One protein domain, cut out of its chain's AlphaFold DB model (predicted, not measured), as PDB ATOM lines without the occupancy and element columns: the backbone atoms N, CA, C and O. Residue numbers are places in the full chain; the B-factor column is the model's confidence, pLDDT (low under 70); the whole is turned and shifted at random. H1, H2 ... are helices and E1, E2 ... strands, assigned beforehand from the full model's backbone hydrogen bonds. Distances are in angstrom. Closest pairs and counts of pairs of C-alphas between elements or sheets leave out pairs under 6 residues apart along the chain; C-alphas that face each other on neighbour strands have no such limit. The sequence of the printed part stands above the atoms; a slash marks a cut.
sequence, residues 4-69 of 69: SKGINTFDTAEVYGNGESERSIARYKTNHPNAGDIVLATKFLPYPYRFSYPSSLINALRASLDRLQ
ATOM      1  N   SER A   4      53.890 -45.260 -40.748       87.94
ATOM      2  CA  SER A   4      54.959 -46.171 -41.187       87.94
ATOM      3  C   SER A   4      54.845 -46.604 -42.655       87.94
ATOM      4  O   SER A   4      55.773 -47.198 -43.186       87.94
ATOM      5  N   LYS A   5      53.696 -46.359 -43.297       91.44
ATOM      6  CA  LYS A   5      53.438 -46.620 -44.718       91.44
ATOM      7  C   LYS A   5      53.419 -45.332 -45.557       91.44
ATOM      8  O   LYS A   5      52.955 -45.363 -46.688       91.44
ATOM      9  N   GLY A   6      53.880 -44.208 -45.002       90.69
ATOM     10  CA  GLY A   6      53.934 -42.913 -45.683       90.69
ATOM     11  C   GLY A   6      52.614 -42.138 -45.710       90.69
ATOM     12  O   GLY A   6      52.553 -41.078 -46.323       90.69
ATOM     13  N   ILE A   7      51.553 -42.621 -45.051       92.94
ATOM     14  CA  ILE A   7      50.291 -41.876 -44.950       92.94
ATOM     15  C   ILE A   7      50.415 -40.872 -43.811       92.94
ATOM     16  O   ILE A   7      50.429 -41.266 -42.643       92.94
ATOM     17  N   ASN A   8      50.467 -39.589 -44.154       93.94
ATOM     18  CA  ASN A   8      50.658 -38.511 -43.189       93.94
ATOM     19  C   ASN A   8      49.524 -37.473 -43.156       93.94
ATOM     20  O   ASN A   8      49.586 -36.532 -42.369       93.94
ATOM     21  N   THR A   9      48.493 -37.638 -43.987       95.88
ATOM     22  CA  THR A   9      47.320 -36.757 -44.013       95.88
ATOM     23  C   THR A   9      46.164 -37.389 -43.246       95.88
ATOM     24  O   THR A   9      45.801 -38.535 -43.509       95.88
ATOM     25  N   PHE A  10      45.574 -36.638 -42.316       95.62
ATOM     26  CA  PHE A  10      44.485 -37.096 -41.457       95.62
ATOM     27  C   PHE A  10      43.322 -36.114 -41.468       95.62
ATOM     28  O   PHE A  10      43.487 -34.904 -41.311       95.62
ATOM     29  N   ASP A  11      42.131 -36.674 -41.618       97.81
ATOM     30  CA  ASP A  11      40.867 -35.963 -41.577       97.81
ATOM     31  C   ASP A  11      40.183 -36.194 -40.221       97.81
ATOM     32  O   ASP A  11      40.101 -37.321 -39.732       97.81
ATOM     33  N   THR A  12      39.701 -35.123 -39.598       98.31
ATOM     34  CA  THR A  12      38.974 -35.160 -38.327       98.31
ATOM     35  C   THR A  12      37.897 -34.070 -38.286       98.31
ATOM     36  O   THR A  12      37.707 -33.310 -39.238       98.31
ATOM     37  N   ALA A  13      37.129 -34.008 -37.206       98.50
ATOM     38  CA  ALA A  13      36.161 -32.953 -36.948       98.50
ATOM     39  C   ALA A  13      35.966 -32.791 -35.441       98.50
ATOM     40  O   ALA A  13      36.132 -33.758 -34.693       98.50
ATOM     41  N   GLU A  14      35.506 -31.617 -35.008       98.12
ATOM     42  CA  GLU A  14      35.232 -31.359 -33.586       98.12
ATOM     43  C   GLU A  14      34.204 -32.334 -32.982       98.12
ATOM     44  O   GLU A  14      34.195 -32.580 -31.778       98.12
ATOM     45  N   VAL A  15      33.334 -32.909 -33.822       97.94
ATOM     46  CA  VAL A  15      32.263 -33.817 -33.397       97.94
ATOM     47  C   VAL A  15      32.696 -35.284 -33.347       97.94
ATOM     48  O   VAL A  15      32.058 -36.084 -32.662       97.94
ATOM     49  N   TYR A  16      33.777 -35.671 -34.035       98.25
ATOM     50  CA  TYR A  16      34.199 -37.073 -34.100       98.25
ATOM     51  C   TYR A  16      34.633 -37.558 -32.715       98.25
ATOM     52  O   TYR A  16      35.651 -37.123 -32.171       98.25
ATOM     53  N   GLY A  17      33.824 -38.441 -32.121       97.81
ATOM     54  CA  GLY A  17      34.013 -38.899 -30.745       97.81
ATOM     55  C   GLY A  17      33.972 -37.761 -29.721       97.81
ATOM     56  O   GLY A  17      34.725 -37.802 -28.752       97.81
ATOM     57  N   ASN A  18      33.172 -36.713 -29.951       97.12
ATOM     58  CA  ASN A  18      33.123 -35.524 -29.087       97.12
ATOM     59  C   ASN A  18      34.520 -34.892 -28.864       97.12
ATOM     60  O   ASN A  18      34.942 -34.591 -27.741       97.12
ATOM     61  N   GLY A  19      35.288 -34.785 -29.951       98.12
ATOM     62  CA  GLY A  19      36.654 -34.264 -29.966       98.12
ATOM     63  C   GLY A  19      37.743 -35.282 -29.607       98.12
ATOM     64  O   GLY A  19      38.919 -34.926 -29.639       98.12
ATOM     65  N   GLU A  20      37.414 -36.541 -29.286       98.44
ATOM     66  CA  GLU A  20      38.449 -37.552 -29.001       98.44
ATOM     67  C   GLU A  20      39.313 -37.901 -30.207       98.44
ATOM     68  O   GLU A  20      40.470 -38.287 -30.037       98.44
ATOM     69  N   SER A  21      38.786 -37.756 -31.423       98.31
ATOM     70  CA  SER A  21      39.586 -37.954 -32.631       98.31
ATOM     71  C   SER A  21      40.764 -36.967 -32.676       98.31
ATOM     72  O   SER A  21      41.913 -37.372 -32.844       98.31
ATOM     73  N   GLU A  22      40.510 -35.682 -32.408       98.62
ATOM     74  CA  GLU A  22      41.548 -34.643 -32.331       98.62
ATOM     75  C   GLU A  22      42.536 -34.905 -31.189       98.62
ATOM     76  O   GLU A  22      43.747 -34.921 -31.416       98.62
ATOM     77  N   ARG A  23      42.027 -35.224 -29.988       98.44
ATOM     78  CA  ARG A  23      42.874 -35.542 -28.823       98.44
ATOM     79  C   ARG A  23      43.741 -36.781 -29.044       98.44
ATOM     80  O   ARG A  23      44.860 -36.854 -28.542       98.44
ATOM     81  N   SER A  24      43.259 -37.762 -29.804       97.31
ATOM     82  CA  SER A  24      44.041 -38.953 -30.149       97.31
ATOM     83  C   SER A  24      45.219 -38.615 -31.058       97.31
ATOM     84  O   SER A  24      46.304 -39.164 -30.867       97.31
ATOM     85  N   ILE A  25      45.035 -37.685 -31.999       95.56
ATOM     86  CA  ILE A  25      46.118 -37.218 -32.869       95.56
ATOM     87  C   ILE A  25      47.130 -36.383 -32.074       95.56
ATOM     88  O   ILE A  25      48.332 -36.585 -32.244       95.56
ATOM     89  N   ALA A  26      46.670 -35.521 -31.161       96.12
ATOM     90  CA  ALA A  26      47.547 -34.795 -30.239       96.12
ATOM     91  C   ALA A  26      48.416 -35.756 -29.413       96.12
ATOM     92  O   ALA A  26      49.641 -35.715 -29.511       96.12
ATOM     93  N   ARG A  27      47.797 -36.724 -28.717       96.62
ATOM     94  CA  ARG A  27      48.518 -37.767 -27.962       96.62
ATOM     95  C   ARG A  27      49.529 -38.515 -28.827       96.62
ATOM     96  O   ARG A  27      50.626 -38.826 -28.366       96.62
ATOM     97  N   TYR A  28      49.175 -38.820 -30.075       94.25
ATOM     98  CA  TYR A  28      50.094 -39.472 -30.998       94.25
ATOM     99  C   TYR A  28      51.320 -38.596 -31.297       94.25
ATOM    100  O   TYR A  28      52.437 -39.098 -31.169       94.25
ATOM    101  N   LYS A  29      51.127 -37.307 -31.623       92.44
ATOM    102  CA  LYS A  29      52.210 -36.333 -31.860       92.44
ATOM    103  C   LYS A  29      53.123 -36.191 -30.641       92.44
ATOM    104  O   LYS A  29      54.337 -36.258 -30.791       92.44
ATOM    105  N   THR A  30      52.547 -36.057 -29.445       94.19
ATOM    106  CA  THR A  30      53.306 -35.939 -28.189       94.19
ATOM    107  C   THR A  30      54.178 -37.167 -27.934       94.19
ATOM    108  O   THR A  30      55.346 -37.035 -27.581       94.19
ATOM    109  N   ASN A  31      53.632 -38.367 -28.145       95.38
ATOM    110  CA  ASN A  31      54.346 -39.620 -27.889       95.38
ATOM    111  C   ASN A  31      55.339 -40.000 -29.003       95.38
ATOM    112  O   ASN A  31      56.174 -40.879 -28.797       95.38
ATOM    113  N   HIS A  32      55.255 -39.368 -30.178       92.88
ATOM    114  CA  HIS A  32      56.096 -39.672 -31.338       92.88
ATOM    115  C   HIS A  32      56.636 -38.382 -31.978       92.88
ATOM    116  O   HIS A  32      56.278 -38.065 -33.115       92.88
ATOM    117  N   PRO A  33      57.543 -37.651 -31.303       88.88
ATOM    118  CA  PRO A  33      58.083 -36.385 -31.811       88.88
ATOM    119  C   PRO A  33      58.823 -36.523 -33.154       88.88
ATOM    120  O   PRO A  33      58.964 -35.549 -33.883       88.88
ATOM    121  N   ASN A  34      59.248 -37.741 -33.510       88.00
ATOM    122  CA  ASN A  34      59.946 -38.055 -34.760       88.00
ATOM    123  C   ASN A  34      59.026 -38.662 -35.840       88.00
ATOM    124  O   ASN A  34      59.523 -39.243 -36.801       88.00
ATOM    125  N   ALA A  35      57.697 -38.589 -35.689       80.88
ATOM    126  CA  ALA A  35      56.745 -39.195 -36.631       80.88
ATOM    127  C   ALA A  35      56.697 -38.524 -38.022       80.88
ATOM    128  O   ALA A  35      55.968 -38.996 -38.894       80.88
ATOM    129  N   GLY A  36      57.477 -37.460 -38.235       81.25
ATOM    130  CA  GLY A  36      57.460 -36.656 -39.455       81.25
ATOM    131  C   GLY A  36      56.268 -35.699 -39.512       81.25
ATOM    132  O   GLY A  36      55.511 -35.559 -38.548       81.25
ATOM    133  N   ASP A  37      56.110 -35.031 -40.654       87.25
ATOM    134  CA  ASP A  37      55.062 -34.028 -40.844       87.25
ATOM    135  C   ASP A  37      53.683 -34.675 -40.926       87.25
ATOM    136  O   ASP A  37      53.414 -35.457 -41.837       87.25
ATOM    137  N   ILE A  38      52.793 -34.301 -40.007       91.69
ATOM    138  CA  ILE A  38      51.376 -34.672 -40.023       91.69
ATOM    139  C   ILE A  38      50.576 -33.513 -40.620       91.69
ATOM    140  O   ILE A  38      50.559 -32.412 -40.073       91.69
ATOM    141  N   VAL A  39      49.862 -33.782 -41.713       94.81
ATOM    142  CA  VAL A  39      48.929 -32.839 -42.341       94.81
ATOM    143  C   VAL A  39      47.531 -33.119 -41.805       94.81
ATOM    144  O   VAL A  39      47.041 -34.244 -41.901       94.81
ATOM    145  N   LEU A  40      46.879 -32.111 -41.228       95.62
ATOM    146  CA  LEU A  40      45.611 -32.303 -40.533       95.62
ATOM    147  C   LEU A  40      44.517 -31.379 -41.057       95.62
ATOM    148  O   LEU A  40      44.685 -30.161 -41.098       95.62
ATOM    149  N   ALA A  41      43.375 -31.970 -41.400       98.06
ATOM    150  CA  ALA A  41      42.152 -31.258 -41.734       98.06
ATOM    151  C   ALA A  41      41.117 -31.496 -40.627       98.06
ATOM    152  O   ALA A  41      40.668 -32.624 -40.434       98.06
ATOM    153  N   THR A  42      40.732 -30.444 -39.899       98.38
ATOM    154  CA  THR A  42      39.603 -30.488 -38.956       98.38
ATOM    155  C   THR A  42      38.437 -29.636 -39.447       98.38
ATOM    156  O   THR A  42      38.625 -28.684 -40.205       98.38
ATOM    157  N   LYS A  43      37.217 -29.992 -39.040       98.50
ATOM    158  CA  LYS A  43      35.971 -29.410 -39.545       98.50
ATOM    159  C   LYS A  43      35.130 -28.823 -38.425       98.50
ATOM    160  O   LYS A  43      34.901 -29.465 -37.398       98.50
ATOM    161  N   PHE A  44      34.606 -27.636 -38.709       97.56
ATOM    162  CA  PHE A  44      33.526 -27.005 -37.967       97.56
ATOM    163  C   PHE A  44      32.185 -27.644 -38.336       97.56
ATOM    164  O   PHE A  44      31.839 -27.741 -39.513       97.56
ATOM    165  N   LEU A  45      31.410 -28.032 -37.329       95.62
ATOM    166  CA  LEU A  45      30.037 -28.482 -37.468       95.62
ATOM    167  C   LEU A  45      29.080 -27.300 -37.217       95.62
ATOM    168  O   LEU A  45      29.035 -26.759 -36.100       95.62
ATOM    169  N   PRO A  46      28.281 -26.886 -38.217       90.88
ATOM    170  CA  PRO A  46      27.315 -25.803 -38.066       90.88
ATOM    171  C   PRO A  46      26.058 -26.280 -37.322       90.88
ATOM    172  O   PRO A  46      25.001 -26.474 -37.916       90.88
ATOM    173  N   TYR A  47      26.166 -26.495 -36.009       93.00
ATOM    174  CA  TYR A  47      25.003 -26.823 -35.181       93.00
ATOM    175  C   TYR A  47      23.902 -25.753 -35.294       93.00
ATOM    176  O   TYR A  47      24.236 -24.564 -35.321       93.00
ATOM    177  N   PRO A  48      22.606 -26.132 -35.242       92.94
ATOM    178  CA  PRO A  48      21.492 -25.193 -35.393       92.94
ATOM    179  C   PRO A  48      21.511 -24.021 -34.410       92.94
ATOM    180  O   PRO A  48      20.975 -22.976 -34.727       92.94
ATOM    181  N   TYR A  49      22.136 -24.176 -33.239       91.88
ATOM    182  CA  TYR A  49      22.226 -23.151 -32.193       91.88
ATOM    183  C   TYR A  49      23.460 -22.231 -32.297       91.88
ATOM    184  O   TYR A  49      23.657 -21.358 -31.452       91.88
ATOM    185  N   ARG A  50      24.327 -22.400 -33.306       92.81
ATOM    186  CA  ARG A  50      25.539 -21.579 -33.506       92.81
ATOM    187  C   ARG A  50      25.258 -20.361 -34.393       92.81
ATOM    188  O   ARG A  50      25.773 -20.252 -35.500       92.81
ATOM    189  N   PHE A  51      24.441 -19.442 -33.885       92.19
ATOM    190  CA  PHE A  51      23.948 -18.278 -34.637       92.19
ATOM    191  C   PHE A  51      24.962 -17.136 -34.804       92.19
ATOM    192  O   PHE A  51      24.813 -16.292 -35.684       92.19
ATOM    193  N   SER A  52      25.994 -17.073 -33.960       92.06
ATOM    194  CA  SER A  52      26.890 -15.913 -33.875       92.06
ATOM    195  C   SER A  52      28.081 -16.023 -34.827       92.06
ATOM    196  O   SER A  52      29.223 -16.130 -34.386       92.06
ATOM    197  N   TYR A  53      27.843 -15.993 -36.137       89.44
ATOM    198  CA  TYR A  53      28.931 -15.899 -37.116       89.44
ATOM    199  C   TYR A  53      29.577 -14.493 -37.096       89.44
ATOM    200  O   TYR A  53      28.843 -13.507 -37.052       89.44
ATOM    201  N   PRO A  54      30.923 -14.356 -37.131       94.31
ATOM    202  CA  PRO A  54      31.933 -15.417 -37.236       94.31
ATOM    203  C   PRO A  54      32.396 -16.001 -35.889       94.31
ATOM    204  O   PRO A  54      33.132 -16.986 -35.872       94.31
ATOM    205  N   SER A  55      31.984 -15.439 -34.751       96.81
ATOM    206  CA  SER A  55      32.472 -15.829 -33.420       96.81
ATOM    207  C   SER A  55      32.300 -17.318 -33.096       96.81
ATOM    208  O   SER A  55      33.212 -17.922 -32.537       96.81
ATOM    209  N   SER A  56      31.181 -17.947 -33.473       95.94
ATOM    210  CA  SER A  56      30.966 -19.388 -33.262       95.94
ATOM    211  C   SER A  56      31.976 -20.249 -34.026       95.94
ATOM    212  O   SER A  56      32.450 -21.242 -33.478       95.94
ATOM    213  N   LEU A  57      32.340 -19.855 -35.252       96.38
ATOM    214  CA  LEU A  57      33.366 -20.535 -36.046       96.38
ATOM    215  C   LEU A  57      34.746 -20.362 -35.407       96.38
ATOM    216  O   LEU A  57      35.456 -21.342 -35.204       96.38
ATOM    217  N   ILE A  58      35.110 -19.129 -35.042       97.56
ATOM    218  CA  ILE A  58      36.415 -18.839 -34.433       97.56
ATOM    219  C   ILE A  58      36.582 -19.555 -33.088       97.56
ATOM    220  O   ILE A  58      37.644 -20.115 -32.822       97.56
ATOM    221  N   ASN A  59      35.541 -19.595 -32.255       97.06
ATOM    222  CA  ASN A  59      35.582 -20.310 -30.979       97.06
ATOM    223  C   ASN A  59      35.722 -21.823 -31.175       97.06
ATOM    224  O   ASN A  59      36.499 -22.460 -30.470       97.06
ATOM    225  N   ALA A  60      35.019 -22.401 -32.152       97.38
ATOM    226  CA  ALA A  60      35.148 -23.818 -32.474       97.38
ATOM    227  C   ALA A  60      36.527 -24.164 -33.065       97.38
ATOM    228  O   ALA A  60      37.099 -25.197 -32.717       97.38
ATOM    229  N   LEU A  61      37.096 -23.286 -33.900       97.50
ATOM    230  CA  LEU A  61      38.463 -23.421 -34.410       97.50
ATOM    231  C   LEU A  61      39.481 -23.409 -33.265       97.50
ATOM    232  O   LEU A  61      40.310 -24.310 -33.190       97.50
ATOM    233  N   ARG A  62      39.391 -22.434 -32.351       98.38
ATOM    234  CA  ARG A  62      40.258 -22.364 -31.161       98.38
ATOM    235  C   ARG A  62      40.136 -23.623 -30.312       98.38
ATOM    236  O   ARG A  62      41.142 -24.259 -30.042       98.38
ATOM    237  N   ALA A  63      38.912 -24.057 -30.021       98.19
ATOM    238  CA  ALA A  63      38.685 -25.284 -29.267       98.19
ATOM    239  C   ALA A  63      39.252 -26.533 -29.972       98.19
ATOM    240  O   ALA A  63      39.670 -27.477 -29.307       98.19
ATOM    241  N   SER A  64      39.257 -26.560 -31.308       98.56
ATOM    242  CA  SER A  64      39.880 -27.636 -32.089       98.56
ATOM    243  C   SER A  64      41.405 -27.583 -31.993       98.56
ATOM    244  O   SER A  64      42.028 -28.613 -31.755       98.56
ATOM    245  N   LEU A  65      42.005 -26.391 -32.099       98.06
ATOM    246  CA  LEU A  65      43.443 -26.190 -31.895       98.06
ATOM    247  C   LEU A  65      43.875 -26.613 -30.487       98.06
ATOM    248  O   LEU A  65      44.835 -27.364 -30.374       98.06
ATOM    249  N   ASP A  66      43.128 -26.233 -29.449       98.31
ATOM    250  CA  ASP A  66      43.416 -26.613 -28.058       98.31
ATOM    251  C   ASP A  66      43.414 -28.140 -27.865       98.31
ATOM    252  O   ASP A  66      44.204 -28.677 -27.096       98.31
ATOM    253  N   ARG A  67      42.550 -28.872 -28.584       98.44
ATOM    254  CA  ARG A  67      42.528 -30.348 -28.558       98.44
ATOM    255  C   ARG A  67      43.637 -30.999 -29.388       98.44
ATOM    256  O   ARG A  67      43.878 -32.189 -29.198       98.44
ATOM    257  N   LEU A  68      44.243 -30.267 -30.325       96.62
ATOM    258  CA  LEU A  68      45.271 -30.733 -31.270       96.62
ATOM    259  C   LEU A  68      46.712 -30.391 -30.845       96.62
ATOM    260  O   LEU A  68      47.664 -30.812 -31.527       96.62
ATOM    261  N   GLN A  69      46.856 -29.597 -29.782       88.56
ATOM    262  CA  GLN A  69      48.130 -29.233 -29.161       88.56
ATOM    263  C   GLN A  69      48.754 -30.411 -28.416       88.56
ATOM    264  O   GLN A  69      48.025 -31.127 -27.696       88.56
TER     265      GLN A  69
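AT A GLANCE: This is residues 4 to 69 of the 69 residues of the protein "Hypothetical protein" of Rotaria sordida (UniProt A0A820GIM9). The model is a slender rod in which two short parallel strands, E1 and E2, lie side by side and helix H1 runs back over one face of this small pair. A long loop, residues 42 to 54, reaches out to the far end of the rod and leads into helix H2, which folds back so that its residues 64 to 68 pack on residues 22 to 26 of H1. The printed part has 66 residues with two named helices and two named strands, in the order E1, H1, E2, H2, and the sheet is E1 beside E2, parallel. The class is mostly helix, although under half of the residues, 32 of 66, are in named elements. The whole is only just loose, close to compact, with a radius of gyration of the C-alphas of 13.3 A and spans of 42 by 19 by 18 A.

IN THESE COORDINATES: E1 is residues 9 to 11, a strand of 6.9 A from first to last C-alpha, and C-alpha 9 is at (47.320, -36.757, -44.013). H1 is residues 20 to 31, with 16.1 A from C-alpha 20 at (38.449, -37.552, -29.001) to C-alpha 31. E2 is residues 39 to 41, 7.0 A long. H2, the longest helix, is residues 55 to 68 and measures 19.8 A, ending with C-alpha 68 at (45.271, -30.733, -31.270).

HOW THE PARTS SIT: E1 and E2 are parallel neighbours, with 17 degrees between their directions. The C-alphas of Thr 9 and Val 39 face each other at 4.6 A. N 10 and O 39 are within hydrogen-bond range at 2.8 A, and so are N 41 and O 10 at 2.9 A. E1, H1 and E2 form a strand-helix-strand unit, two parallel neighbour strands with a helix between them in the chain, and its crossover is right-handed. H1 and H2 touch with residues 22 to 26 of H1 and residues 64 to 68 of H2 alone. Their closest C-alphas, those of Ala 26 and Leu 68, are 4.8 A apart. The two helices run the same way at a steep tilt of 41 degrees, their centres 15.9 A apart. E1 and H2 are apart. In H1 and H2 every O i to N i+4 pair is within hydrogen-bond range.

THE WHOLE: The two C-alphas farthest apart are those of Ser 4 and Phe 51, at 42.2 A. The printed part has no cut and ends at residue 69, the chain's last residue. The links from E1 to H1 and from H1 to E2 are short, and the link of 13 residues from E2 to H2 is long. The mean pLDDT of the printed part is 94.8, and no printed residue is under 70.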